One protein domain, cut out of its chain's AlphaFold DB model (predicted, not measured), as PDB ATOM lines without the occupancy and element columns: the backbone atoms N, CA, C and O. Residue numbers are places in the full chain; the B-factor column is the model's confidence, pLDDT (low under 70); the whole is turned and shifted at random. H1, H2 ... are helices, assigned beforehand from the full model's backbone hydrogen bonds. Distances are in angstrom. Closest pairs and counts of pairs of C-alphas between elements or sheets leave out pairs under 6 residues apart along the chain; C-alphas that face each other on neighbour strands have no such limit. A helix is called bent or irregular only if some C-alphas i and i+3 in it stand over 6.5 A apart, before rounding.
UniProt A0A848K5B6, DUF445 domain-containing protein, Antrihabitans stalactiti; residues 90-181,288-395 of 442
ATOM      1  N   PRO A  90      11.400  19.883 -19.539       73.19
ATOM      2  CA  PRO A  90      12.668  20.508 -19.908       73.19
ATOM      3  C   PRO A  90      12.504  21.675 -20.889       73.19
ATOM      4  O   PRO A  90      13.228  22.663 -20.792       73.19
ATOM      5  N   ARG A  91      11.521  21.609 -21.796       73.19
ATOM      6  CA  ARG A  91      11.265  22.666 -22.786       73.19
ATOM      7  C   ARG A  91      10.683  23.910 -22.138       73.19
ATOM      8  O   ARG A  91      11.097  25.017 -22.449       73.19
ATOM      9  N   GLU A  92       9.779  23.723 -21.180       75.19
ATOM     10  CA  GLU A  92       9.203  24.821 -20.400       75.19
ATOM     11  C   GLU A  92      10.288  25.548 -19.588       75.19
ATOM     12  O   GLU A  92      10.277  26.776 -19.493       75.19
ATOM     13  N   LEU A  93      11.263  24.809 -19.044       73.94
ATOM     14  CA  LEU A  93      12.430  25.397 -18.380       73.94
ATOM     15  C   LEU A  93      13.326  26.165 -19.364       73.94
ATOM     16  O   LEU A  93      13.714  27.297 -19.072       73.94
ATOM     17  N   ALA A  94      13.609  25.589 -20.537       74.56
ATOM     18  CA  ALA A  94      14.386  26.229 -21.601       74.56
ATOM     19  C   ALA A  94      13.722  27.513 -22.137       74.56
ATOM     20  O   ALA A  94      14.403  28.486 -22.470       74.56
ATOM     21  N   ASP A  95      12.391  27.549 -22.198       77.38
ATOM     22  CA  ASP A  95      11.635  28.717 -22.647       77.38
ATOM     23  C   ASP A  95      11.629  29.850 -21.625       77.38
ATOM     24  O   ASP A  95      11.675  31.018 -22.017       77.38
ATOM     25  N   LYS A  96      11.628  29.513 -20.331       75.00
ATOM     26  CA  LYS A  96      11.722  30.492 -19.240       75.00
ATOM     27  C   LYS A  96      13.102  31.132 -19.126       75.00
ATOM     28  O   LYS A  96      13.197  32.248 -18.628       75.00
ATOM     29  N   LEU A  97      14.158  30.467 -19.592       73.31
ATOM     30  CA  LEU A  97      15.504  31.036 -19.644       73.31
ATOM     31  C   LEU A  97      15.561  32.198 -20.657       73.31
ATOM     32  O   LEU A  97      15.554  31.996 -21.876       73.31
ATOM     33  N   ASP A  98      15.648  33.434 -20.149       76.38
ATOM     34  CA  ASP A  98      15.944  34.612 -20.971       76.38
ATOM     35  C   ASP A  98      17.451  34.658 -21.285       76.38
ATOM     36  O   ASP A  98      18.304  35.065 -20.492       76.38
ATOM     37  N   MET A  99      17.779  34.179 -22.484       74.31
ATOM     38  CA  MET A  99      19.157  34.091 -22.962       74.31
ATOM     39  C   MET A  99      19.777  35.476 -23.169       74.31
ATOM     40  O   MET A  99      20.968  35.651 -22.934       74.31
ATOM     41  N   GLY A 100      18.985  36.484 -23.549       76.06
ATOM     42  CA  GLY A 100      19.490  37.842 -23.762       76.06
ATOM     43  C   GLY A 100      19.958  38.484 -22.457       76.06
ATOM     44  O   GLY A 100      21.022  39.115 -22.413       76.06
ATOM     45  N   ARG A 101      19.202  38.272 -21.377       76.12
ATOM     46  CA  ARG A 101      19.578  38.748 -20.044       76.12
ATOM     47  C   ARG A 101      20.750  37.958 -19.456       76.12
ATOM     48  O   ARG A 101      21.701  38.596 -19.011       76.12
ATOM     49  N   LEU A 102      20.770  36.623 -19.583       75.12
ATOM     50  CA  LEU A 102      21.932  35.791 -19.207       75.12
ATOM     51  C   LEU A 102      23.227  36.285 -19.846       75.12
ATOM     52  O   LEU A 102      24.242  36.439 -19.174       75.12
ATOM     53  N   ILE A 103      23.197  36.541 -21.152       77.19
ATOM     54  CA  ILE A 103      24.370  36.991 -21.901       77.19
ATOM     55  C   ILE A 103      24.810  38.369 -21.419       77.19
ATOM     56  O   ILE A 103      26.003  38.609 -21.259       77.19
ATOM     57  N   THR A 104      23.860  39.270 -21.165       81.81
ATOM     58  CA  THR A 104      24.154  40.613 -20.654       81.81
ATOM     59  C   THR A 104      24.851  40.552 -19.296       81.81
ATOM     60  O   THR A 104      25.874  41.215 -19.120       81.81
ATOM     61  N   ASP A 105      24.360  39.707 -18.391       79.44
ATOM     62  CA  ASP A 105      24.921  39.536 -17.048       79.44
ATOM     63  C   ASP A 105      26.280  38.804 -17.085       79.44
ATOM     64  O   ASP A 105      27.185  39.119 -16.312       79.44
ATOM     65  N   LEU A 106      26.480  37.892 -18.047       77.44
ATOM     66  CA  LEU A 106      27.743  37.172 -18.253       77.44
ATOM     67  C   LEU A 106      28.828  37.994 -18.960       77.44
ATOM     68  O   LEU A 106      30.000  37.657 -18.821       77.44
ATOM     69  N   ARG A 107      28.496  39.062 -19.699       78.00
ATOM     70  CA  ARG A 107      29.477  39.840 -20.494       78.00
ATOM     71  C   ARG A 107      30.664  40.337 -19.675       78.00
ATOM     72  O   ARG A 107      31.799  40.234 -20.128       78.00
ATOM     73  N   GLY A 108      30.403  40.899 -18.494       80.44
ATOM     74  CA  GLY A 108      31.450  41.430 -17.617       80.44
ATOM     75  C   GLY A 108      32.426  40.338 -17.163       80.44
ATOM     76  O   GLY A 108      33.608  40.422 -17.501       80.44
ATOM     77  N   PRO A 109      31.939  39.297 -16.457       79.81
ATOM     78  CA  PRO A 109      32.755  38.156 -16.044       79.81
ATOM     79  C   PRO A 109      33.471  37.463 -17.211       79.81
ATOM     80  O   PRO A 109      34.658  37.165 -17.114       79.81
ATOM     81  N   LEU A 110      32.780  37.269 -18.340       77.94
ATOM     82  CA  LEU A 110      33.338  36.614 -19.521       77.94
ATOM     83  C   LEU A 110      34.529  37.385 -20.096       77.94
ATOM     84  O   LEU A 110      35.515  36.767 -20.474       77.94
ATOM     85  N   ASN A 111      34.464  38.718 -20.157       83.12
ATOM     86  CA  ASN A 111      35.563  39.513 -20.708       83.12
ATOM     87  C   ASN A 111      36.857  39.335 -19.903       83.12
ATOM     88  O   ASN A 111      37.921  39.192 -20.499       83.12
ATOM     89  N   ALA A 112      36.763  39.295 -18.570       80.88
ATOM     90  CA  ALA A 112      37.923  39.054 -17.713       80.88
ATOM     91  C   ALA A 112      38.523  37.658 -17.956       80.88
ATOM     92  O   ALA A 112      39.732  37.517 -18.118       80.88
ATOM     93  N   VAL A 113      37.658  36.645 -18.066       82.19
ATOM     94  CA  VAL A 113      38.045  35.255 -18.339       82.19
ATOM     95  C   VAL A 113      38.692  35.107 -19.717       82.19
ATOM     96  O   VAL A 113      39.728  34.464 -19.853       82.19
ATOM     97  N   VAL A 114      38.117  35.722 -20.750       83.69
ATOM     98  CA  VAL A 114      38.640  35.657 -22.121       83.69
ATOM     99  C   VAL A 114      40.000  36.348 -22.227       83.69
ATOM    100  O   VAL A 114      40.876  35.835 -22.919       83.69
ATOM    101  N   GLU A 115      40.204  37.481 -21.550       84.31
ATOM    102  CA  GLU A 115      41.498  38.173 -21.545       84.31
ATOM    103  C   GLU A 115      42.608  37.308 -20.925       84.31
ATOM    104  O   GLU A 115      43.680  37.179 -21.519       84.31
ATOM    105  N   GLU A 116      42.327  36.654 -19.793       84.31
ATOM    106  CA  GLU A 116      43.236  35.695 -19.145       84.31
ATOM    107  C   GLU A 116      43.510  34.479 -20.045       84.31
ATOM    108  O   GLU A 116      44.661  34.093 -20.264       84.31
ATOM    109  N   MET A 117      42.462  33.917 -20.657       84.62
ATOM    110  CA  MET A 117      42.584  32.784 -21.574       84.62
ATOM    111  C   MET A 117      43.469  33.094 -22.783       84.62
ATOM    112  O   MET A 117      44.265  32.242 -23.174       84.62
ATOM    113  N   VAL A 118      43.343  34.278 -23.392       86.31
ATOM    114  CA  VAL A 118      44.154  34.652 -24.563       86.31
ATOM    115  C   VAL A 118      45.641  34.652 -24.220       86.31
ATOM    116  O   VAL A 118      46.429  34.106 -24.993       86.31
ATOM    117  N   ASP A 119      46.029  35.227 -23.076       85.25
ATOM    118  CA  ASP A 119      47.439  35.292 -22.675       85.25
ATOM    119  C   ASP A 119      48.009  33.895 -22.399       85.25
ATOM    120  O   ASP A 119      49.076  33.548 -22.909       85.25
ATOM    121  N   ASP A 120      47.274  33.064 -21.663       86.12
ATOM    122  CA  ASP A 120      47.739  31.727 -21.301       86.12
ATOM    123  C   ASP A 120      47.852  30.792 -22.510       86.12
ATOM    124  O   ASP A 120      48.847  30.084 -22.671       86.12
ATOM    125  N   ILE A 121      46.857  30.817 -23.400       85.12
ATOM    126  CA  ILE A 121      46.829  29.962 -24.593       85.12
ATOM    127  C   ILE A 121      47.926  30.384 -25.570       85.12
ATOM    128  O   ILE A 121      48.586  29.533 -26.169       85.12
ATOM    129  N   ALA A 122      48.171  31.688 -25.717       82.06
ATOM    130  CA  ALA A 122      49.247  32.180 -26.567       82.06
ATOM    131  C   ALA A 122      50.632  31.748 -26.053       82.06
ATOM    132  O   ALA A 122      51.474  31.333 -26.857       82.06
ATOM    133  N   ARG A 123      50.853  31.777 -24.730       85.69
ATOM    134  CA  ARG A 123      52.094  31.288 -24.099       85.69
ATOM    135  C   ARG A 123      52.282  29.782 -24.239       85.69
ATOM    136  O   ARG A 123      53.418  29.334 -24.347       85.69
ATOM    137  N   GLU A 124      51.203  29.009 -24.238       82.81
ATOM    138  CA  GLU A 124      51.280  27.553 -24.359       82.81
ATOM    139  C   GLU A 124      51.539  27.098 -25.804       82.81
ATOM    140  O   GLU A 124      52.350  26.204 -26.038       82.81
ATOM    141  N   ILE A 125      50.900  27.742 -26.786       77.38
ATOM    142  CA  ILE A 125      51.000  27.348 -28.200       77.38
ATOM    143  C   ILE A 125      52.250  27.922 -28.881       77.38
ATOM    144  O   ILE A 125      52.954  27.202 -29.592       77.38
ATOM    145  N   GLN A 126      52.530  29.220 -28.708       79.00
ATOM    146  CA  GLN A 126      53.675  29.897 -29.330       79.00
ATOM    147  C   GLN A 126      54.337  30.911 -28.380       79.00
ATOM    148  O   GLN A 126      54.264  32.125 -28.607       79.00
ATOM    149  N   PRO A 127      55.054  30.426 -27.346       82.19
ATOM    150  CA  PRO A 127      55.678  31.294 -26.348       82.19
ATOM    151  C   PRO A 127      56.669  32.286 -26.965       82.19
ATOM    152  O   PRO A 127      56.619  33.476 -26.663       82.19
ATOM    153  N   ALA A 128      57.509  31.829 -27.900       78.25
ATOM    154  CA  ALA A 128      58.506  32.682 -28.546       78.25
ATOM    155  C   ALA A 128      57.867  33.851 -29.316       78.25
ATOM    156  O   ALA A 128      58.307  34.990 -29.187       78.25
ATOM    157  N   LEU A 129      56.808  33.593 -30.092       77.69
ATOM    158  CA  LEU A 129      56.125  34.645 -30.849       77.69
ATOM    159  C   LEU A 129      55.398  35.620 -29.917       77.69
ATOM    160  O   LEU A 129      55.449  36.828 -30.139       77.69
ATOM    161  N   TRP A 130      54.746  35.103 -28.873       85.81
ATOM    162  CA  TRP A 130      53.970  35.917 -27.945       85.81
ATOM    163  C   TRP A 130      54.846  36.855 -27.106       85.81
ATOM    164  O   TRP A 130      54.512  38.030 -26.949       85.81
ATOM    165  N   GLU A 131      55.997  36.379 -26.624       85.81
ATOM    166  CA  GLU A 131      56.946  37.192 -25.851       85.81
ATOM    167  C   GLU A 131      57.640  38.270 -26.694       85.81
ATOM    168  O   GLU A 131      57.942  39.354 -26.195       85.81
ATOM    169  N   MET A 132      57.859  38.003 -27.985       83.62
ATOM    170  CA  MET A 132      58.479  38.954 -28.913       83.62
ATOM    171  C   MET A 132      57.520  40.062 -29.378       83.62
ATOM    172  O   MET A 132      57.970  41.067 -29.934       83.62
ATOM    173  N   MET A 133      56.207  39.907 -29.179       83.94
ATOM    174  CA  MET A 133      55.221  40.897 -29.603       83.94
ATOM    175  C   MET A 133      55.215  42.145 -28.697       83.94
ATOM    176  O   MET A 133      55.092  42.023 -27.469       83.94
ATOM    177  N   PRO A 134      55.230  43.367 -29.277       89.94
ATOM    178  CA  PRO A 134      55.006  44.604 -28.530       89.94
ATOM    179  C   PRO A 134      53.697  44.563 -27.733       89.94
ATOM    180  O   PRO A 134      52.726  43.916 -28.140       89.94
ATOM    181  N   ALA A 135      53.647  45.279 -26.606       87.12
ATOM    182  CA  ALA A 135      52.477  45.295 -25.724       87.12
ATOM    183  C   ALA A 135      51.200  45.739 -26.462       87.12
ATOM    184  O   ALA A 135      50.119  45.199 -26.238       87.12
ATOM    185  N   GLU A 136      51.335  46.675 -27.397       85.56
ATOM    186  CA  GLU A 136      50.265  47.181 -28.250       85.56
ATOM    187  C   GLU A 136      49.715  46.092 -29.178       85.56
ATOM    188  O   GLU A 136      48.504  45.995 -29.361       85.56
ATOM    189  N   ALA A 137      50.582  45.234 -29.720       82.31
ATOM    190  CA  ALA A 137      50.172  44.142 -30.595       82.31
ATOM    191  C   ALA A 137      49.417  43.054 -29.814       82.31
ATOM    192  O   ALA A 137      48.377  42.587 -30.273       82.31
ATOM    193  N   ARG A 138      49.882  42.707 -28.604       83.06
ATOM    194  CA  ARG A 138      49.167  41.778 -27.709       83.06
ATOM    195  C   ARG A 138      47.790  42.321 -27.323       83.06
ATOM    196  O   ARG A 138      46.799  41.610 -27.450       83.06
ATOM    197  N   ARG A 139      47.705  43.612 -26.976       85.62
ATOM    198  CA  ARG A 139      46.429  44.295 -26.695       85.62
ATOM    199  C   ARG A 139      45.472  44.272 -27.882       85.62
ATOM    200  O   ARG A 139      44.280  44.076 -27.683       85.62
ATOM    201  N   LEU A 140      45.972  44.457 -29.105       84.69
ATOM    202  CA  LEU A 140      45.147  44.383 -30.315       84.69
ATOM    203  C   LEU A 140      44.574  42.979 -30.538       84.69
ATOM    204  O   LEU A 140      43.403  42.862 -30.896       84.69
ATOM    205  N   VAL A 141      45.362  41.926 -30.295       83.19
ATOM    206  CA  VAL A 141      44.878  40.537 -30.369       83.19
ATOM    207  C   VAL A 141      43.787  40.298 -29.328       83.19
ATOM    208  O   VAL A 141      42.688  39.886 -29.699       83.19
ATOM    209  N   SER A 142      44.034  40.634 -28.059       84.81
ATOM    210  CA  SER A 142      43.036  40.473 -26.993       84.81
ATOM    211  C   SER A 142      41.764  41.275 -27.279       84.81
ATOM    212  O   SER A 142      40.666  40.730 -27.199       84.81
ATOM    213  N   ALA A 143      41.885  42.533 -27.713       86.06
ATOM    214  CA  ALA A 143      40.741  43.373 -28.068       86.06
ATOM    215  C   ALA A 143      39.927  42.791 -29.236       86.06
ATOM    216  O   ALA A 143      38.698  42.875 -29.237       86.06
ATOM    217  N   ARG A 144      40.592  42.173 -30.221       84.81
ATOM    218  CA  ARG A 144      39.919  41.514 -31.345       84.81
ATOM    219  C   ARG A 144      39.148  40.275 -30.895       84.81
ATOM    220  O   ARG A 144      38.016  40.096 -31.337       84.81
ATOM    221  N   VAL A 145      39.731  39.452 -30.021       85.31
ATOM    222  CA  VAL A 145      39.057  38.268 -29.458       85.31
ATOM    223  C   VAL A 145      37.861  38.692 -28.602       85.31
ATOM    224  O   VAL A 145      36.760  38.181 -28.798       85.31
ATOM    225  N   LEU A 146      38.041  39.687 -27.729       84.25
ATOM    226  CA  LEU A 146      36.978  40.234 -26.881       84.25
ATOM    227  C   LEU A 146      35.823  40.837 -27.689       84.25
ATOM    228  O   LEU A 146      34.669  40.706 -27.295       84.25
ATOM    229  N   ALA A 147      36.101  41.464 -28.835       86.44
ATOM    230  CA  ALA A 147      35.061  42.021 -29.700       86.44
ATOM    231  C   ALA A 147      34.177  40.943 -30.358       86.44
ATOM    232  O   ALA A 147      33.016  41.204 -30.667       86.44
ATOM    233  N   GLU A 148      34.712  39.743 -30.580       84.38
ATOM    234  CA  GLU A 148      34.012  38.649 -31.265       84.38
ATOM    235  C   GLU A 148      33.392  37.641 -30.279       84.38
ATOM    236  O   GLU A 148      32.421  36.965 -30.622       84.38
ATOM    237  N   ALA A 149      33.896  37.564 -29.041       84.12
ATOM    238  CA  ALA A 149      33.411  36.647 -28.009       84.12
ATOM    239  C   ALA A 149      31.884  36.706 -27.761       84.12
ATOM    240  O   ALA A 149      31.268  35.636 -27.719       84.12
ATOM    241  N   PRO A 150      31.222  37.887 -27.685       83.12
ATOM    242  CA  PRO A 150      29.777  37.961 -27.449       83.12
ATOM    243  C   PRO A 150      28.953  37.232 -28.513       83.12
ATOM    244  O   PRO A 150      28.003  36.535 -28.181       83.12
ATOM    245  N   LYS A 151      29.358  37.314 -29.785       86.38
ATOM    246  CA  LYS A 151      28.663  36.665 -30.906       86.38
ATOM    247  C   LYS A 151      28.709  35.139 -30.807       86.38
ATOM    248  O   LYS A 151      27.746  34.465 -31.172       86.38
ATOM    249  N   TYR A 152      29.830  34.571 -30.361       85.81
ATOM    250  CA  TYR A 152      29.940  33.122 -30.164       85.81
ATOM    251  C   TYR A 152      29.210  32.668 -28.904       85.81
ATOM    252  O   TYR A 152      28.609  31.597 -28.928       85.81
ATOM    253  N   LEU A 153      29.184  33.500 -27.859       84.00
ATOM    254  CA  LEU A 153      28.347  33.268 -26.687       84.00
ATOM    255  C   LEU A 153      26.855  33.258 -27.065       84.00
ATOM    256  O   LEU A 153      26.151  32.342 -26.653       84.00
ATOM    257  N   ASP A 154      26.389  34.193 -27.903       85.88
ATOM    258  CA  ASP A 154      25.007  34.223 -28.409       85.88
ATOM    259  C   ASP A 154      24.644  32.915 -29.131       85.88
ATOM    260  O   ASP A 154      23.601  32.315 -28.868       85.88
ATOM    261  N   ARG A 155      25.526  32.445 -30.025       88.69
ATOM    262  CA  ARG A 155      25.338  31.186 -30.769       88.69
ATOM    263  C   ARG A 155      25.334  29.970 -29.844       88.69
ATOM    264  O   ARG A 155      24.470  29.115 -29.988       88.69
ATOM    265  N   MET A 156      26.273  29.910 -28.902       86.62
ATOM    266  CA  MET A 156      26.381  28.807 -27.946       86.62
ATOM    267  C   MET A 156      25.161  28.739 -27.034       86.62
ATOM    268  O   MET A 156      24.604  27.668 -26.837       86.62
ATOM    269  N   MET A 157      24.691  29.880 -26.533       83.88
ATOM    270  CA  MET A 157      23.470  29.939 -25.734       83.88
ATOM    271  C   MET A 157      22.248  29.519 -26.561       83.88
ATOM    272  O   MET A 157      21.429  28.736 -26.086       83.88
ATOM    273  N   ALA A 158      22.129  29.959 -27.816       86.56
ATOM    274  CA  ALA A 158      21.047  29.509 -28.694       86.56
ATOM    275  C   ALA A 158      21.048  27.982 -28.900       86.56
ATOM    276  O   ALA A 158      19.983  27.364 -28.871       86.56
ATOM    277  N   ASP A 159      22.227  27.378 -29.049       87.81
ATOM    278  CA  ASP A 159      22.383  25.929 -29.173       87.81
ATOM    279  C   ASP A 159      22.068  25.206 -27.850       87.81
ATOM    280  O   ASP A 159      21.321  24.234 -27.872       87.81
ATOM    281  N   VAL A 160      22.489  25.733 -26.691       84.62
ATOM    282  CA  VAL A 160      22.085  25.213 -25.365       84.62
ATOM    283  C   VAL A 160      20.566  25.250 -25.188       84.62
ATOM    284  O   VAL A 160      19.995  24.315 -24.636       84.62
ATOM    285  N   LYS A 161      19.884  26.307 -25.654       83.69
ATOM    286  CA  LYS A 161      18.417  26.391 -25.590       83.69
ATOM    287  C   LYS A 161      17.745  25.384 -26.526       83.69
ATOM    288  O   LYS A 161      16.739  24.788 -26.151       83.69
ATOM    289  N   ARG A 162      18.274  25.210 -27.742       86.44
ATOM    290  CA  ARG A 162      17.735  24.272 -28.739       86.44
ATOM    291  C   ARG A 162      17.914  22.821 -28.302       86.44
ATOM    292  O   ARG A 162      16.975  22.038 -28.402       86.44
ATOM    293  N   ASP A 163      19.096  22.502 -27.791       85.62
ATOM    294  CA  ASP A 163      19.536  21.148 -27.465       85.62
ATOM    295  C   ASP A 163      19.513  20.929 -25.930       85.62
ATOM    296  O   ASP A 163      20.276  20.136 -25.380       85.62
ATOM    297  N   PHE A 164      18.626  21.641 -25.214       81.81
ATOM    298  CA  PHE A 164      18.562  21.660 -23.744       81.81
ATOM    299  C   PHE A 164      18.385  20.262 -23.138       81.81
ATOM    300  O   PHE A 164      19.014  19.947 -22.131       81.81
ATOM    301  N   GLU A 165      17.579  19.404 -23.774       82.62
ATOM    302  CA  GLU A 165      17.358  18.010 -23.355       82.62
ATOM    303  C   GLU A 165      18.630  17.144 -23.457       82.62
ATOM    304  O   GLU A 165      18.771  16.179 -22.712       82.62
ATOM    305  N   GLU A 166      19.569  17.481 -24.348       82.31
ATOM    306  CA  GLU A 166      20.839  16.752 -24.498       82.31
ATOM    307  C   GLU A 166      21.895  17.212 -23.482       82.31
ATOM    308  O   GLU A 166      22.815  16.461 -23.145       82.31
ATOM    309  N   VAL A 167      21.770  18.451 -23.001       81.31
ATOM    310  CA  VAL A 167      22.708  19.085 -22.066       81.31
ATOM    311  C   VAL A 167      22.272  18.887 -20.612       81.31
ATOM    312  O   VAL A 167      23.117  18.672 -19.739       81.31
ATOM    313  N   VAL A 168      20.965  18.929 -20.340       79.38
ATOM    314  CA  VAL A 168      20.393  18.914 -18.988       79.38
ATOM    315  C   VAL A 168      19.447  17.726 -18.808       79.38
ATOM    316  O   VAL A 168      18.275  17.787 -19.184       79.38
ATOM    317  N   ASP A 169      19.918  16.670 -18.137       79.69
ATOM    318  CA  ASP A 169      19.036  15.602 -17.659       79.69
ATOM    319  C   ASP A 169      18.472  15.946 -16.271       79.69
ATOM    320  O   ASP A 169      19.119  15.799 -15.231       79.69
ATOM    321  N   ILE A 170      17.217  16.400 -16.250       76.56
ATOM    322  CA  ILE A 170      16.491  16.737 -15.018       76.56
ATOM    323  C   ILE A 170      16.391  15.538 -14.066       76.56
ATOM    324  O   ILE A 170      16.396  15.721 -12.847       76.56
ATOM    325  N   LYS A 171      16.307  14.307 -14.584       76.81
ATOM    326  CA  LYS A 171      16.254  13.112 -13.737       76.81
ATOM    327  C   LYS A 171      17.551  12.964 -12.962       76.81
ATOM    328  O   LYS A 171      17.505  12.804 -11.743       76.81
ATOM    329  N   ASP A 172      18.683  13.105 -13.640       76.00
ATOM    330  CA  ASP A 172      20.001  13.052 -13.010       76.00
ATOM    331  C   ASP A 172      20.198  14.190 -12.010       76.00
ATOM    332  O   ASP A 172      20.748  13.955 -10.928       76.00
ATOM    333  N   VAL A 173      19.690  15.391 -12.317       76.50
ATOM    334  CA  VAL A 173      19.702  16.526 -11.382       76.50
ATOM    335  C   VAL A 173      19.026  16.144 -10.065       76.50
ATOM    336  O   VAL A 173      19.604  16.288  -8.986       76.50
ATOM    337  N   VAL A 174      17.815  15.594 -10.149       74.75
ATOM    338  CA  VAL A 174      17.015  15.236  -8.974       74.75
ATOM    339  C   VAL A 174      17.603  14.027  -8.231       74.75
ATOM    340  O   VAL A 174      17.703  14.065  -7.002       74.75
ATOM    341  N   VAL A 175      18.037  12.969  -8.933       76.69
ATOM    342  CA  VAL A 175      18.659  11.783  -8.309       76.69
ATOM    343  C   VAL A 175      19.934  12.177  -7.566       76.69
ATOM    344  O   VAL A 175      20.114  11.809  -6.402       76.69
ATOM    345  N   THR A 176      20.816  12.935  -8.212       76.25
ATOM    346  CA  THR A 176      22.111  13.320  -7.642       76.25
ATOM    347  C   THR A 176      21.919  14.239  -6.437       76.25
ATOM    348  O   THR A 176      22.504  13.984  -5.383       76.25
ATOM    349  N   ALA A 177      21.036  15.240  -6.530       73.19
ATOM    350  CA  ALA A 177      20.734  16.133  -5.410       73.19
ATOM    351  C   ALA A 177      20.179  15.370  -4.190       73.19
ATOM    352  O   ALA A 177      20.646  15.558  -3.065       73.19
ATOM    353  N   LEU A 178      19.231  14.447  -4.401       70.62
ATOM    354  CA  LEU A 178      18.598  13.686  -3.317       70.62
ATOM    355  C   LEU A 178      19.492  12.592  -2.713       70.62
ATOM    356  O   LEU A 178      19.304  12.207  -1.556       70.62
ATOM    357  N   THR A 179      20.450  12.065  -3.474       73.62
ATOM    358  CA  THR A 179      21.369  11.016  -2.997       73.62
ATOM    359  C   THR A 179      22.603  11.579  -2.302       73.62
ATOM    360  O   THR A 179      23.113  10.943  -1.373       73.62
ATOM    361  N   ARG A 180      23.058  12.771  -2.705       75.38
ATOM    362  CA  ARG A 180      24.237  13.440  -2.144       75.38
ATOM    363  C   ARG A 180      24.036  13.885  -0.698       75.38
ATOM    364  O   ARG A 180      24.962  13.747   0.099       75.38
ATOM    365  N   ASP A 181      22.838  14.354  -0.336       76.88
ATOM    366  CA  ASP A 181      22.536  14.803   1.027       76.88
ATOM    367  C   ASP A 181      21.321  14.079   1.639       76.88
ATOM    368  O   ASP A 181      20.171  14.526   1.614       76.88
ATOM    369  N   PRO A 288      19.576  26.898  -9.006       76.31
ATOM    370  CA  PRO A 288      20.532  27.227 -10.059       76.31
ATOM    371  C   PRO A 288      21.919  26.628  -9.839       76.31
ATOM    372  O   PRO A 288      22.516  26.103 -10.774       76.31
ATOM    373  N   ALA A 289      22.400  26.655  -8.593       75.88
ATOM    374  CA  ALA A 289      23.690  26.095  -8.214       75.88
ATOM    375  C   ALA A 289      23.746  24.576  -8.446       75.88
ATOM    376  O   ALA A 289      24.699  24.087  -9.051       75.88
ATOM    377  N   ASN A 290      22.711  23.833  -8.029       77.00
ATOM    378  CA  ASN A 290      22.649  22.382  -8.225       77.00
ATOM    379  C   ASN A 290      22.552  22.018  -9.710       77.00
ATOM    380  O   ASN A 290      23.248  21.114 -10.167       77.00
ATOM    381  N   VAL A 291      21.704  22.722 -10.470       78.75
ATOM    382  CA  VAL A 291      21.559  22.500 -11.917       78.75
ATOM    383  C   VAL A 291      22.889  22.758 -12.617       78.75
ATOM    384  O   VAL A 291      23.345  21.918 -13.385       78.75
ATOM    385  N   LEU A 292      23.549  23.875 -12.309       77.81
ATOM    386  CA  LEU A 292      24.842  24.229 -12.880       77.81
ATOM    387  C   LEU A 292      25.921  23.184 -12.585       77.81
ATOM    388  O   LEU A 292      26.632  22.757 -13.492       77.81
ATOM    389  N   GLU A 293      26.056  22.781 -11.321       79.50
ATOM    390  CA  GLU A 293      27.052  21.792 -10.915       79.50
ATOM    391  C   GLU A 293      26.853  20.474 -11.671       79.50
ATOM    392  O   GLU A 293      27.820  19.870 -12.127       79.50
ATOM    393  N   ILE A 294      25.603  20.052 -11.865       78.12
ATOM    394  CA  ILE A 294      25.276  18.788 -12.531       78.12
ATOM    395  C   ILE A 294      25.442  18.898 -14.048       78.12
ATOM    396  O   ILE A 294      25.921  17.961 -14.675       78.12
ATOM    397  N   VAL A 295      25.144  20.049 -14.642       81.94
ATOM    398  CA  VAL A 295      25.404  20.294 -16.067       81.94
ATOM    399  C   VAL A 295      26.909  20.316 -16.371       81.94
ATOM    400  O   VAL A 295      27.329  19.842 -17.423       81.94
ATOM    401  N   LEU A 296      27.740  20.817 -15.451       82.62
ATOM    402  CA  LEU A 296      29.192  20.906 -15.647       82.62
ATOM    403  C   LEU A 296      29.953  19.639 -15.229       82.62
ATOM    404  O   LEU A 296      30.957  19.306 -15.853       82.62
ATOM    405  N   ALA A 297      29.504  18.923 -14.197       81.81
ATOM    406  CA  ALA A 297      30.226  17.782 -13.620       81.81
ATOM    407  C   ALA A 297      29.442  16.458 -13.629       81.81
ATOM    408  O   ALA A 297      29.969  15.428 -13.208       81.81
ATOM    409  N   GLY A 298      28.184  16.469 -14.071       80.19
ATOM    410  CA  GLY A 298      27.324  15.290 -14.128       80.19
ATOM    411  C   GLY A 298      27.512  14.436 -15.387       80.19
ATOM    412  O   GLY A 298      28.400  14.694 -16.202       80.19
ATOM    413  N   PRO A 299      26.668  13.408 -15.579       79.69
ATOM    414  CA  PRO A 299      26.798  12.446 -16.678       79.69
ATOM    415  C   PRO A 299      26.719  13.072 -18.079       79.69
ATOM    416  O   PRO A 299      27.400  12.614 -18.997       79.69
ATOM    417  N   THR A 300      25.932  14.141 -18.241       82.69
ATOM    418  CA  THR A 300      25.753  14.874 -19.508       82.69
ATOM    419  C   THR A 300      26.803  15.965 -19.747       82.69
ATOM    420  O   THR A 300      26.812  16.573 -20.817       82.69
ATOM    421  N   SER A 301      27.740  16.173 -18.813       86.62
ATOM    422  CA  SER A 301      28.839  17.153 -18.916       86.62
ATOM    423  C   SER A 301      29.606  17.048 -20.237       86.62
ATOM    424  O   SER A 301      29.914  18.055 -20.878       86.62
ATOM    425  N   ASN A 302      29.833  15.820 -20.712       88.88
ATOM    426  CA  ASN A 302      30.532  15.578 -21.968       88.88
ATOM    427  C   ASN A 302      29.793  16.166 -23.186       88.88
ATOM    428  O   ASN A 302      30.436  16.640 -24.120       88.88
ATOM    429  N   ASN A 303      28.457  16.185 -23.183       88.88
ATOM    430  CA  ASN A 303      27.675  16.766 -24.278       88.88
ATOM    431  C   ASN A 303      27.857  18.285 -24.322       88.88
ATOM    432  O   ASN A 303      28.099  18.850 -25.391       88.88
ATOM    433  N   LEU A 304      27.828  18.937 -23.153       87.19
ATOM    434  CA  LEU A 304      28.124  20.362 -23.046       87.19
ATOM    435  C   LEU A 304      29.562  20.664 -23.480       87.19
ATOM    436  O   LEU A 304      29.786  21.590 -24.256       87.19
ATOM    437  N   PHE A 305      30.530  19.862 -23.035       89.12
ATOM    438  CA  PHE A 305      31.926  20.009 -23.438       89.12
ATOM    439  C   PHE A 305      32.097  19.921 -24.963       89.12
ATOM    440  O   PHE A 305      32.734  20.784 -25.564       89.12
ATOM    441  N   LEU A 306      31.473  18.932 -25.613       89.50
ATOM    442  CA  LEU A 306      31.504  18.785 -27.072       89.50
ATOM    443  C   LEU A 306      30.834  19.963 -27.797       89.50
ATOM    444  O   LEU A 306      31.296  20.372 -28.867       89.50
ATOM    445  N   MET A 307      29.769  20.532 -27.227       89.19
ATOM    446  CA  MET A 307      29.121  21.736 -27.755       89.19
ATOM    447  C   MET A 307      30.059  22.950 -27.676       89.19
ATOM    448  O   MET A 307      30.286  23.617 -28.690       89.19
ATOM    449  N   VAL A 308      30.679  23.191 -26.514       88.44
ATOM    450  CA  VAL A 308      31.687  24.251 -26.327       88.44
ATOM    451  C   VAL A 308      32.843  24.059 -27.308       88.44
ATOM    452  O   VAL A 308      33.210  24.991 -28.024       88.44
ATOM    453  N   GLN A 309      33.372  22.837 -27.419       89.19
ATOM    454  CA  GLN A 309      34.463  22.501 -28.332       89.19
ATOM    455  C   GLN A 309      34.118  22.823 -29.790       89.19
ATOM    456  O   GLN A 309      34.945  23.386 -30.511       89.19
ATOM    457  N   ARG A 310      32.890  22.525 -30.230       89.75
ATOM    458  CA  ARG A 310      32.415  22.833 -31.585       89.75
ATOM    459  C   ARG A 310      32.359  24.341 -31.845       89.75
ATOM    460  O   ARG A 310      32.799  24.790 -32.908       89.75
ATOM    461  N   HIS A 311      31.858  25.129 -30.893       89.06
ATOM    462  CA  HIS A 311      31.799  26.589 -31.032       89.06
ATOM    463  C   HIS A 311      33.181  27.231 -31.014       89.06
ATOM    464  O   HIS A 311      33.458  28.088 -31.852       89.06
ATOM    465  N   VAL A 312      34.064  26.776 -30.126       86.44
ATOM    466  CA  VAL A 312      35.462  27.214 -30.070       86.44
ATOM    467  C   VAL A 312      36.185  26.894 -31.380       86.44
ATOM    468  O   VAL A 312      36.831  27.770 -31.955       86.44
ATOM    469  N   ALA A 313      36.028  25.674 -31.903       85.81
ATOM    470  CA  ALA A 313      36.613  25.282 -33.181       85.81
ATOM    471  C   ALA A 313      36.122  26.173 -34.330       85.81
ATOM    472  O   ALA A 313      36.936  26.666 -35.108       85.81
ATOM    473  N   THR A 314      34.811  26.438 -34.383       86.12
ATOM    474  CA  THR A 314      34.193  27.311 -35.390       86.12
ATOM    475  C   THR A 314      34.708  28.747 -35.284       86.12
ATOM    476  O   THR A 314      35.036  29.357 -36.299       86.12
ATOM    477  N   ALA A 315      34.827  29.284 -34.065       84.06
ATOM    478  CA  ALA A 315      35.342  30.629 -33.830       84.06
ATOM    479  C   ALA A 315      36.788  30.781 -34.313       84.06
ATOM    480  O   ALA A 315      37.122  31.728 -35.026       84.06
ATOM    481  N   ILE A 316      37.631  29.809 -33.972       81.25
ATOM    482  CA  ILE A 316      39.033  29.780 -34.382       81.25
ATOM    483  C   ILE A 316      39.147  29.641 -35.906       81.25
ATOM    484  O   ILE A 316      39.911  30.378 -36.529       81.25
ATOM    485  N   ASP A 317      38.369  28.752 -36.528       80.75
ATOM    486  CA  ASP A 317      38.395  28.545 -37.979       80.75
ATOM    487  C   ASP A 317      37.926  29.778 -38.760       80.75
ATOM    488  O   ASP A 317      38.564  30.146 -39.749       80.75
ATOM    489  N   GLU A 318      36.860  30.455 -38.320       79.44
ATOM    490  CA  GLU A 318      36.365  31.687 -38.950       79.44
ATOM    491  C   GLU A 318      37.425  32.807 -38.905       79.44
ATOM    492  O   GLU A 318      37.683  33.451 -39.926       79.44
ATOM    493  N   GLN A 319      38.101  33.003 -37.765       72.25
ATOM    494  CA  GLN A 319      39.135  34.041 -37.628       72.25
ATOM    495  C   GLN A 319      40.419  33.698 -38.396       72.25
ATOM    496  O   GLN A 319      41.006  34.558 -39.060       72.25
ATOM    497  N   LEU A 320      40.836  32.429 -38.381       67.56
ATOM    498  CA  LEU A 320      42.000  31.974 -39.144       67.56
ATOM    499  C   LEU A 320      41.758  32.048 -40.651       67.56
ATOM    500  O   LEU A 320      42.687  32.336 -41.396       67.56
ATOM    501  N   SER A 321      40.531  31.828 -41.124       57.47
ATOM    502  CA  SER A 321      40.199  31.902 -42.555       57.47
ATOM    503  C   SER A 321      40.458  33.286 -43.151       57.47
ATOM    504  O   SER A 321      40.903  33.389 -44.293       57.47
ATOM    505  N   ILE A 322      40.257  34.338 -42.358       56.72
ATOM    506  CA  ILE A 322      40.531  35.728 -42.744       56.72
ATOM    507  C   ILE A 322      42.042  36.019 -42.706       56.72
ATOM    508  O   ILE A 322      42.551  36.766 -43.539       56.72
ATOM    509  N   ALA A 323      42.776  35.399 -41.776       54.00
ATOM    510  CA  ALA A 323      44.218  35.590 -41.613       54.00
ATOM    511  C   ALA A 323      45.082  34.692 -42.521       54.00
ATOM    512  O   ALA A 323      46.230  35.037 -42.793       54.00
ATOM    513  N   LYS A 324      44.556  33.569 -43.030       53.56
ATOM    514  CA  LYS A 324      45.271  32.600 -43.889       53.56
ATOM    515  C   LYS A 324      45.981  33.245 -45.089       53.56
ATOM    516  O   LYS A 324      47.159  32.950 -45.273       53.56
ATOM    517  N   PRO A 325      45.357  34.142 -45.880       50.94
ATOM    518  CA  PRO A 325      46.033  34.790 -47.005       50.94
ATOM    519  C   PRO A 325      47.214  35.658 -46.558       50.94
ATOM    520  O   PRO A 325      48.253  35.662 -47.211       50.94
ATOM    521  N   LEU A 326      47.078  36.356 -45.424       52.41
ATOM    522  CA  LEU A 326      48.110  37.233 -44.860       52.41
ATOM    523  C   LEU A 326      49.242  36.447 -44.197       52.41
ATOM    524  O   LEU A 326      50.400  36.818 -44.349       52.41
ATOM    525  N   ALA A 327      48.934  35.339 -43.524       52.12
ATOM    526  CA  ALA A 327      49.929  34.423 -42.979       52.12
ATOM    527  C   ALA A 327      50.735  33.756 -44.103       52.12
ATOM    528  O   ALA A 327      51.957  33.703 -44.030       52.12
ATOM    529  N   VAL A 328      50.078  33.332 -45.190       51.34
ATOM    530  CA  VAL A 328      50.744  32.807 -46.394       51.34
ATOM    531  C   VAL A 328      51.594  33.881 -47.081       51.34
ATOM    532  O   VAL A 328      52.680  33.571 -47.555       51.34
ATOM    533  N   LEU A 329      51.160  35.145 -47.097       47.28
ATOM    534  CA  LEU A 329      51.947  36.269 -47.622       47.28
ATOM    535  C   LEU A 329      53.142  36.637 -46.731       47.28
ATOM    536  O   LEU A 329      54.219  36.910 -47.249       47.28
ATOM    537  N   ALA A 330      52.986  36.615 -45.409       52.03
ATOM    538  CA  ALA A 330      54.065  36.891 -44.463       52.03
ATOM    539  C   ALA A 330      55.116  35.769 -44.464       52.03
ATOM    540  O   ALA A 330      56.317  36.036 -44.485       52.03
ATOM    541  N   VAL A 331      54.668  34.511 -44.521       51.38
ATOM    542  CA  VAL A 331      55.533  33.324 -44.610       51.38
ATOM    543  C   VAL A 331      56.123  33.160 -46.016       51.38
ATOM    544  O   VAL A 331      57.262  32.728 -46.144       51.38
ATOM    545  N   GLY A 332      55.395  33.541 -47.068       46.19
ATOM    546  CA  GLY A 332      55.872  33.543 -48.457       46.19
ATOM    547  C   GLY A 332      56.780  34.730 -48.808       46.19
ATOM    548  O   GLY A 332      57.575  34.630 -49.739       46.19
ATOM    549  N   GLY A 333      56.689  35.837 -48.062       45.91
ATOM    550  CA  GLY A 333      57.584  36.996 -48.157       45.91
ATOM    551  C   GLY A 333      58.934  36.783 -47.463       45.91
ATOM    552  O   GLY A 333      59.937  37.367 -47.865       45.91
ATOM    553  N   LEU A 334      58.994  35.885 -46.474       46.94
ATOM    554  CA  LEU A 334      60.241  35.245 -46.066       46.94
ATOM    555  C   LEU A 334      60.676  34.337 -47.219       46.94
ATOM    556  O   LEU A 334      59.984  33.378 -47.537       46.94
ATOM    557  N   GLN A 335      61.806  34.638 -47.863       42.06
ATOM    558  CA  GLN A 335      62.404  33.837 -48.938       42.06
ATOM    559  C   GLN A 335      62.668  32.384 -48.477       42.06
ATOM    560  O   GLN A 335      63.784  31.993 -48.125       42.06
ATOM    561  N   LEU A 336      61.637  31.545 -48.458       48.59
ATOM    562  CA  LEU A 336      61.756  30.136 -48.140       48.59
ATOM    563  C   LEU A 336      62.386  29.460 -49.357       48.59
ATOM    564  O   LEU A 336      61.716  29.114 -50.324       48.59
ATOM    565  N   ARG A 337      63.705  29.247 -49.295       48.75
ATOM    566  CA  ARG A 337      64.499  28.508 -50.300       48.75
ATOM    567  C   ARG A 337      64.023  27.065 -50.539       48.75
ATOM    568  O   ARG A 337      64.624  26.383 -51.359       48.75
ATOM    569  N   ASN A 338      63.004  26.574 -49.824       46.25
ATOM    570  CA  ASN A 338      62.548  25.194 -49.920       46.25
ATOM    571  C   ASN A 338      61.008  25.089 -49.819       46.25
ATOM    572  O   ASN A 338      60.468  25.298 -48.729       46.25
ATOM    573  N   PRO A 339      60.293  24.729 -50.903       50.34
ATOM    574  CA  PRO A 339      58.828  24.629 -50.915       50.34
ATOM    575  C   PRO A 339      58.278  23.520 -50.000       50.34
ATOM    576  O   PRO A 339      57.143  23.610 -49.545       50.34
ATOM    577  N   LEU A 340      59.094  22.519 -49.651       48.09
ATOM    578  CA  LEU A 340      58.722  21.461 -48.700       48.09
ATOM    579  C   LEU A 340      58.560  21.981 -47.259       48.09
ATOM    580  O   LEU A 340      57.664  21.535 -46.554       48.09
ATOM    581  N   LYS A 341      59.334  22.995 -46.840       48.25
ATOM    582  CA  LYS A 341      59.170  23.611 -45.509       48.25
ATOM    583  C   LYS A 341      57.897  24.444 -45.398       48.25
ATOM    584  O   LYS A 341      57.341  24.542 -44.315       48.25
ATOM    585  N   ALA A 342      57.422  25.033 -46.494       46.78
ATOM    586  CA  ALA A 342      56.131  25.719 -46.499       46.78
ATOM    587  C   ALA A 342      54.976  24.732 -46.245       46.78
ATOM    588  O   ALA A 342      54.007  25.087 -45.580       46.78
ATOM    589  N   LEU A 343      55.113  23.484 -46.713       45.19
ATOM    590  CA  LEU A 343      54.155  22.410 -46.461       45.19
ATOM    591  C   LEU A 343      54.225  21.902 -45.010       45.19
ATOM    592  O   LEU A 343      53.175  21.732 -44.397       45.19
ATOM    593  N   ASP A 344      55.426  21.767 -44.436       44.00
ATOM    594  CA  ASP A 344      55.603  21.464 -43.006       44.00
ATOM    595  C   ASP A 344      55.035  22.576 -42.114       44.00
ATOM    596  O   ASP A 344      54.385  22.280 -41.129       44.00
ATOM    597  N   ILE A 345      55.189  23.861 -42.454       49.78
ATOM    598  CA  ILE A 345      54.604  24.968 -41.668       49.78
ATOM    599  C   ILE A 345      53.066  24.948 -41.741       49.78
ATOM    600  O   ILE A 345      52.393  25.279 -40.767       49.78
ATOM    601  N   LEU A 346      52.498  24.520 -42.873       52.22
ATOM    602  CA  LEU A 346      51.053  24.320 -43.023       52.22
ATOM    603  C   LEU A 346      50.549  23.080 -42.256       52.22
ATOM    604  O   LEU A 346      49.449  23.124 -41.707       52.22
ATOM    605  N   GLN A 347      51.338  21.999 -42.187       46.69
ATOM    606  CA  GLN A 347      50.994  20.765 -41.463       46.69
ATOM    607  C   GLN A 347      51.237  20.863 -39.948       46.69
ATOM    608  O   GLN A 347      50.335  20.547 -39.180       46.69
ATOM    609  N   VAL A 348      52.388  21.377 -39.514       49.56
ATOM    610  CA  VAL A 348      52.694  21.723 -38.112       49.56
ATOM    611  C   VAL A 348      51.714  22.786 -37.624       49.56
ATOM    612  O   VAL A 348      51.137  22.657 -36.558       49.56
ATOM    613  N   GLY A 349      51.378  23.777 -38.456       58.84
ATOM    614  CA  GLY A 349      50.269  24.678 -38.153       58.84
ATOM    615  C   GLY A 349      48.994  23.906 -37.803       58.84
ATOM    616  O   GLY A 349      48.364  24.195 -36.796       58.84
ATOM    617  N   SER A 350      48.631  22.880 -38.578       63.91
ATOM    618  CA  SER A 350      47.394  22.125 -38.354       63.91
ATOM    619  C   SER A 350      47.353  21.351 -37.030       63.91
ATOM    620  O   SER A 350      46.312  21.386 -36.378       63.91
ATOM    621  N   GLU A 351      48.443  20.719 -36.582       68.19
ATOM    622  CA  GLU A 351      48.464  19.996 -35.298       68.19
ATOM    623  C   GLU A 351      48.409  20.956 -34.108       68.19
ATOM    624  O   GLU A 351      47.567  20.797 -33.220       68.19
ATOM    625  N   GLU A 352      49.239  21.999 -34.111       69.94
ATOM    626  CA  GLU A 352      49.228  23.055 -33.098       69.94
ATOM    627  C   GLU A 352      47.882  23.804 -33.069       69.94
ATOM    628  O   GLU A 352      47.382  24.126 -31.990       69.94
ATOM    629  N   PHE A 353      47.222  24.001 -34.219       71.50
ATOM    630  CA  PHE A 353      45.871  24.568 -34.276       71.50
ATOM    631  C   PHE A 353      44.814  23.634 -33.684       71.50
ATOM    632  O   PHE A 353      43.897  24.112 -33.014       71.50
ATOM    633  N   GLN A 354      44.906  22.319 -33.903       76.62
ATOM    634  CA  GLN A 354      43.979  21.375 -33.270       76.62
ATOM    635  C   GLN A 354      44.190  21.322 -31.756       76.62
ATOM    636  O   GLN A 354      43.213  21.380 -31.007       76.62
ATOM    637  N   LYS A 355      45.447  21.313 -31.293       81.00
ATOM    638  CA  LYS A 355      45.780  21.422 -29.864       81.00
ATOM    639  C   LYS A 355      45.207  22.704 -29.265       81.00
ATOM    640  O   LYS A 355      44.541  22.639 -28.237       81.00
ATOM    641  N   MET A 356      45.369  23.841 -29.947       82.00
ATOM    642  CA  MET A 356      44.808  25.124 -29.519       82.00
ATOM    643  C   MET A 356      43.286  25.054 -29.354       82.00
ATOM    644  O   MET A 356      42.773  25.480 -28.327       82.00
ATOM    645  N   LYS A 357      42.551  24.475 -30.312       83.62
ATOM    646  CA  LYS A 357      41.086  24.335 -30.213       83.62
ATOM    647  C   LYS A 357      40.657  23.534 -28.984       83.62
ATOM    648  O   LYS A 357      39.731  23.945 -28.288       83.62
ATOM    649  N   VAL A 358      41.322  22.410 -28.718       85.62
ATOM    650  CA  VAL A 358      41.021  21.559 -27.555       85.62
ATOM    651  C   VAL A 358      41.367  22.279 -26.253       85.62
ATOM    652  O   VAL A 358      40.554  22.284 -25.335       85.62
ATOM    653  N   LEU A 359      42.526  22.935 -26.196       85.75
ATOM    654  CA  LEU A 359      42.987  23.679 -25.025       85.75
ATOM    655  C   LEU A 359      42.047  24.843 -24.679       85.75
ATOM    656  O   LEU A 359      41.650  25.002 -23.528       85.75
ATOM    657  N   VAL A 360      41.644  25.627 -25.685       85.75
ATOM    658  CA  VAL A 360      40.690  26.733 -25.522       85.75
ATOM    659  C   VAL A 360      39.349  26.201 -25.016       85.75
ATOM    660  O   VAL A 360      38.774  26.784 -24.101       85.75
ATOM    661  N   ALA A 361      38.860  25.087 -25.570       86.31
ATOM    662  CA  ALA A 361      37.605  24.477 -25.141       86.31
ATOM    663  C   ALA A 361      37.671  23.969 -23.694       86.31
ATOM    664  O   ALA A 361      36.765  24.246 -22.913       86.31
ATOM    665  N   GLN A 362      38.759  23.285 -23.328       88.00
ATOM    666  CA  GLN A 362      38.988  22.798 -21.969       88.00
ATOM    667  C   GLN A 362      39.016  23.948 -20.970       88.00
ATOM    668  O   GLN A 362      38.285  23.941 -19.986       88.00
ATOM    669  N   LYS A 363      39.792  24.989 -21.267       87.06
ATOM    670  CA  LYS A 363      39.941  26.124 -20.367       87.06
ATOM    671  C   LYS A 363      38.663  26.965 -20.257       87.06
ATOM    672  O   LYS A 363      38.324  27.409 -19.164       87.06
ATOM    673  N   ALA A 364      37.900  27.103 -21.346       84.19
ATOM    674  CA  ALA A 364      36.561  27.697 -21.305       84.19
ATOM    675  C   ALA A 364      35.617  26.903 -20.389       84.19
ATOM    676  O   ALA A 364      34.866  27.493 -19.612       84.19
ATOM    677  N   PHE A 365      35.668  25.571 -20.465       84.88
ATOM    678  CA  PHE A 365      34.851  24.684 -19.642       84.88
ATOM    679  C   PHE A 365      35.241  24.757 -18.156       84.88
ATOM    680  O   PHE A 365      34.373  24.908 -17.299       84.88
ATOM    681  N   ASP A 366      36.540  24.756 -17.851       85.62
ATOM    682  CA  ASP A 366      37.068  24.813 -16.481       85.62
ATOM    683  C   ASP A 366      36.759  26.148 -15.775       85.62
ATOM    684  O   ASP A 366      36.595  26.194 -14.553       85.62
ATOM    685  N   MET A 367      36.635  27.244 -16.534       79.81
ATOM    686  CA  MET A 367      36.311  28.582 -16.015       79.81
ATOM    687  C   MET A 367      34.798  28.881 -15.990       79.81
ATOM    688  O   MET A 367      34.361  29.854 -15.358       79.81
ATOM    689  N   ALA A 368      33.969  28.031 -16.609       79.69
ATOM    690  CA  ALA A 368      32.512  28.178 -16.625       79.69
ATOM    691  C   ALA A 368      31.874  28.256 -15.217       79.69
ATOM    692  O   ALA A 368      31.060  29.163 -15.003       79.69
ATOM    693  N   PRO A 369      32.253  27.424 -14.215       79.06
ATOM    694  CA  PRO A 369      31.675  27.511 -12.872       79.06
ATOM    695  C   PRO A 369      31.868  28.884 -12.214       79.06
ATOM    696  O   PRO A 369      30.978  29.377 -11.522       79.06
ATOM    697  N   GLN A 370      33.029  29.520 -12.413       76.25
ATOM    698  CA  GLN A 370      33.339  30.822 -11.809       76.25
ATOM    699  C   GLN A 370      32.527  31.949 -12.454       76.25
ATOM    700  O   GLN A 370      32.033  32.842 -11.761       76.25
ATOM    701  N   SER A 371      32.344  31.877 -13.772       74.94
ATOM    702  CA  SER A 371      31.570  32.861 -14.532       74.94
ATOM    703  C   SER A 371      30.084  32.800 -14.184       74.94
ATOM    704  O   SER A 371      29.447  33.834 -14.008       74.94
ATOM    705  N   ILE A 372      29.536  31.593 -14.013       69.81
ATOM    706  CA  ILE A 372      28.096  31.398 -13.815       69.81
ATOM    707  C   ILE A 372      27.666  31.643 -12.357       69.81
ATOM    708  O   ILE A 372      26.540  32.081 -12.134       69.81
ATOM    709  N   LYS A 373      28.562  31.507 -11.364       71.12
ATOM    710  CA  LYS A 373      28.286  31.927  -9.970       71.12
ATOM    711  C   LYS A 373      27.799  33.374  -9.853       71.12
ATOM    712  O   LYS A 373      26.969  33.681  -9.006       71.12
ATOM    713  N   HIS A 374      28.278  34.260 -10.727       69.12
ATOM    714  CA  HIS A 374      27.861  35.665 -10.763       69.12
ATOM    715  C   HIS A 374      26.413  35.858 -11.244       69.12
ATOM    716  O   HIS A 374      25.864  36.948 -11.117       69.12
ATOM    717  N   VAL A 375      25.793  34.801 -11.771       66.94
ATOM    718  CA  VAL A 375      24.475  34.806 -12.420       66.94
ATOM    719  C   VAL A 375      23.486  33.883 -11.686       66.94
ATOM    720  O   VAL A 375      22.343  33.729 -12.105       66.94
ATOM    721  N   GLU A 376      23.877  33.317 -10.535       67.19
ATOM    722  CA  GLU A 376      22.988  32.510  -9.682       67.19
ATOM    723  C   GLU A 376      21.730  33.288  -9.270       67.19
ATOM    724  O   GLU A 376      20.628  32.749  -9.352       67.19
ATOM    725  N   GLN A 377      21.874  34.571  -8.910       65.25
ATOM    726  CA  GLN A 377      20.744  35.437  -8.537       65.25
ATOM    727  C   GLN A 377      19.730  35.593  -9.677       65.25
ATOM    728  O   GLN A 377      18.525  35.523  -9.457       65.25
ATOM    729  N   TYR A 378      20.215  35.736 -10.912       63.31
ATOM    730  CA  TYR A 378      19.362  35.816 -12.092       63.31
ATOM    731  C   TYR A 378      18.588  34.509 -12.325       63.31
ATOM    732  O   TYR A 378      17.386  34.528 -12.595       63.31
ATOM    733  N   ALA A 379      19.263  33.366 -12.205       62.12
ATOM    734  CA  ALA A 379      18.641  32.068 -12.420       62.12
ATOM    735  C   ALA A 379      17.570  31.757 -11.354       62.12
ATOM    736  O   ALA A 379      16.570  31.118 -11.676       62.12
ATOM    737  N   THR A 380      17.729  32.264 -10.126       65.38
ATOM    738  CA  THR A 380      16.699  32.199  -9.076       65.38
ATOM    739  C   THR A 380      15.463  33.037  -9.416       65.38
ATOM    740  O   THR A 380      14.345  32.579  -9.200       65.38
ATOM    741  N   ASP A 381      15.645  34.243  -9.962       61.41
ATOM    742  CA  ASP A 381      14.540  35.175 -10.232       61.41
ATOM    743  C   ASP A 381      13.730  34.822 -11.491       61.41
ATOM    744  O   ASP A 381      12.549  35.161 -11.591       61.41
ATOM    745  N   VAL A 382      14.358  34.176 -12.478       57.22
ATOM    746  CA  VAL A 382      13.753  33.924 -13.799       57.22
ATOM    747  C   VAL A 382      13.168  32.520 -13.924       57.22
ATOM    748  O   VAL A 382      12.116  32.336 -14.545       57.22
ATOM    749  N   ILE A 383      13.798  31.523 -13.302       67.31
ATOM    750  CA  ILE A 383      13.278  30.160 -13.315       67.31
ATOM    751  C   ILE A 383      12.313  30.015 -12.138       67.31
ATOM    752  O   ILE A 383      12.661  29.493 -11.082       67.31
ATOM    753  N   ASP A 384      11.065  30.456 -12.322       73.81
ATOM    754  CA  ASP A 384       9.993  30.188 -11.357       73.81
ATOM    755  C   ASP A 384       9.563  28.710 -11.432       73.81
ATOM    756  O   ASP A 384       8.486  28.352 -11.930       73.81
ATOM    757  N   VAL A 385      10.475  27.836 -10.988       77.06
ATOM    758  CA  VAL A 385      10.288  26.389 -10.858       77.06
ATOM    759  C   VAL A 385       9.108  26.136  -9.936       77.06
ATOM    760  O   VAL A 385       8.235  25.330 -10.246       77.06
ATOM    761  N   LYS A 386       9.044  26.865  -8.820       80.12
ATOM    762  CA  LYS A 386       8.035  26.681  -7.781       80.12
ATOM    763  C   LYS A 386       6.624  26.831  -8.329       80.12
ATOM    764  O   LYS A 386       5.796  25.953  -8.086       80.12
ATOM    765  N   THR A 387       6.341  27.893  -9.082       83.06
ATOM    766  CA  THR A 387       5.008  28.104  -9.657       83.06
ATOM    767  C   THR A 387       4.683  27.077 -10.735       83.06
ATOM    768  O   THR A 387       3.560  26.576 -10.742       83.06
ATOM    769  N   SER A 388       5.638  26.689 -11.593       80.56
ATOM    770  CA  SER A 388       5.413  25.605 -12.569       80.56
ATOM    771  C   SER A 388       5.060  24.293 -11.875       80.56
ATOM    772  O   SER A 388       4.042  23.677 -12.189       80.56
ATOM    773  N   VAL A 389       5.854  23.896 -10.879       80.88
ATOM    774  CA  VAL A 389       5.625  22.673 -10.108       80.88
ATOM    775  C   VAL A 389       4.275  22.720  -9.396       80.88
ATOM    776  O   VAL A 389       3.506  21.763  -9.473       80.88
ATOM    777  N   LEU A 390       3.948  23.839  -8.747       85.44
ATOM    778  CA  LEU A 390       2.683  24.010  -8.037       85.44
ATOM    779  C   LEU A 390       1.482  23.933  -8.987       85.44
ATOM    780  O   LEU A 390       0.531  23.212  -8.696       85.44
ATOM    781  N   ALA A 391       1.548  24.600 -10.143       85.44
ATOM    782  CA  ALA A 391       0.494  24.555 -11.151       85.44
ATOM    783  C   ALA A 391       0.255  23.128 -11.669       85.44
ATOM    784  O   ALA A 391      -0.895  22.704 -11.810       85.44
ATOM    785  N   LYS A 392       1.323  22.348 -11.900       83.50
ATOM    786  CA  LYS A 392       1.181  20.942 -12.308       83.50
ATOM    787  C   LYS A 392       0.582  20.088 -11.192       83.50
ATOM    788  O   LYS A 392      -0.327  19.313 -11.465       83.50
ATOM    789  N   LEU A 393       1.017  20.266  -9.941       85.00
ATOM    790  CA  LEU A 393       0.478  19.537  -8.784       85.00
ATOM    791  C   LEU A 393      -0.998  19.857  -8.503       85.00
ATOM    792  O   LEU A 393      -1.751  18.962  -8.102       85.00
ATOM    793  N   ASP A 394      -1.430  21.097  -8.726       86.06
ATOM    794  CA  ASP A 394      -2.827  21.515  -8.574       86.06
ATOM    795  C   ASP A 394      -3.734  20.914  -9.658       86.06
ATOM    796  O   ASP A 394      -4.879  20.557  -9.370       86.06
ATOM    797  N   ASN A 395      -3.211  20.705 -10.869       87.44
ATOM    798  CA  ASN A 395      -3.958  20.114 -11.984       87.44
ATOM    799  C   ASN A 395      -4.164  18.596 -11.880       87.44
ATOM    800  O   ASN A 395      -4.975  18.040 -12.621       87.44
TER     801      ASN A 395
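AT A GLANCE: This is residues 90 to 181 and 288 to 395 of the 442 residues of the protein "DUF445 domain-containing protein" of Antrihabitans stalactiti (UniProt A0A848K5B6). A long body of crossed helices: H8a and the long H9 cross in contact, and H2, with the bent H4 folded back along it, packs on them, H2 on H9 and H4b on H8a. The short helices H1, H5, H6, H7 and H10 gather at one end, beyond which residues 389 to 395 of H11 stick out; at the other end residues 333 to 341, round the turn from H8 into H9, stick out. The printed part has 200 residues with eleven named helices, H1 to H11 in order, and no named strand: all helix, with mostly crossed packing. It is loose, with a radius of gyration of the C-alphas of 20.9 A and spans of 79 by 31 by 28 A.

IN THESE COORDINATES: H1, residues 90 to 96, begins at C-alpha 90 (12.668, 20.508, -19.908). H2, residues 99 to 125, is 33.0 A long, with a kink of 56 degrees near residue 108; it is irregular, but only just, with C-alphas 105 and 108 6.8 A apart. H3 is residues 127 to 132. H4, residues 135 to 162, was assigned as one helix by its hydrogen bonds but is bent, with C-alphas 147 and 150 7.0 A apart; its arms are H4a, residues 135 to 147, and H4b, residues 150 to 162. H5 is residues 164 to 167 and H6 170 to 180; H7 is 288 to 297. H8, residues 301 to 333, also assigned as one helix by its hydrogen bonds, is bent, with C-alphas 322 and 325 7.0 A apart; its arms are H8a, 301 to 322, 32.4 A long, and H8b, 325 to 333. H9, residues 339 to 373, is 51.6 A long and irregular, with C-alphas 366 and 369 7.0 A apart. H10 is residues 376 to 382, and H11, 385 to 395, ends at C-alpha 395 (-3.958, 20.114, -11.984).

HOW THE PARTS SIT: H8a touches H9, by H9's residues 357 to 365 alone, at a steep tilt of 46 degrees, opposite ways; the closest C-alphas, of Gln 309 and Ala 361, are 4.9 A apart. H2 touches H9, closest at the C-alphas of Pro 109 and Ser 371, 5.6 A. H6 touches H7 about perpendicular, at 85 degrees, closest at the C-alphas of Val 173 and Ile 294, 6.1 A. Every O i to N i+4 pair is within hydrogen-bond range in H1, H3, H4a, H4b, H6, H7, H8b, H10 and H11, against 20 of 23 in H2, 17 of 18 in H8a and 29 of 31 in H9; H5 is too short for such a pair.

THE WHOLE: The C-alphas farthest apart, of Arg 337 and Asp 394, are 79.5 A apart. Residues 182 to 287 are not printed, and C-alphas 181 and 288 are 16.8 A apart across the cut. The links that are printed whole are tight. Mean pLDDT of the printed part is 75.9; residues 320 to 352, 372 and 374 to 383 are under 70.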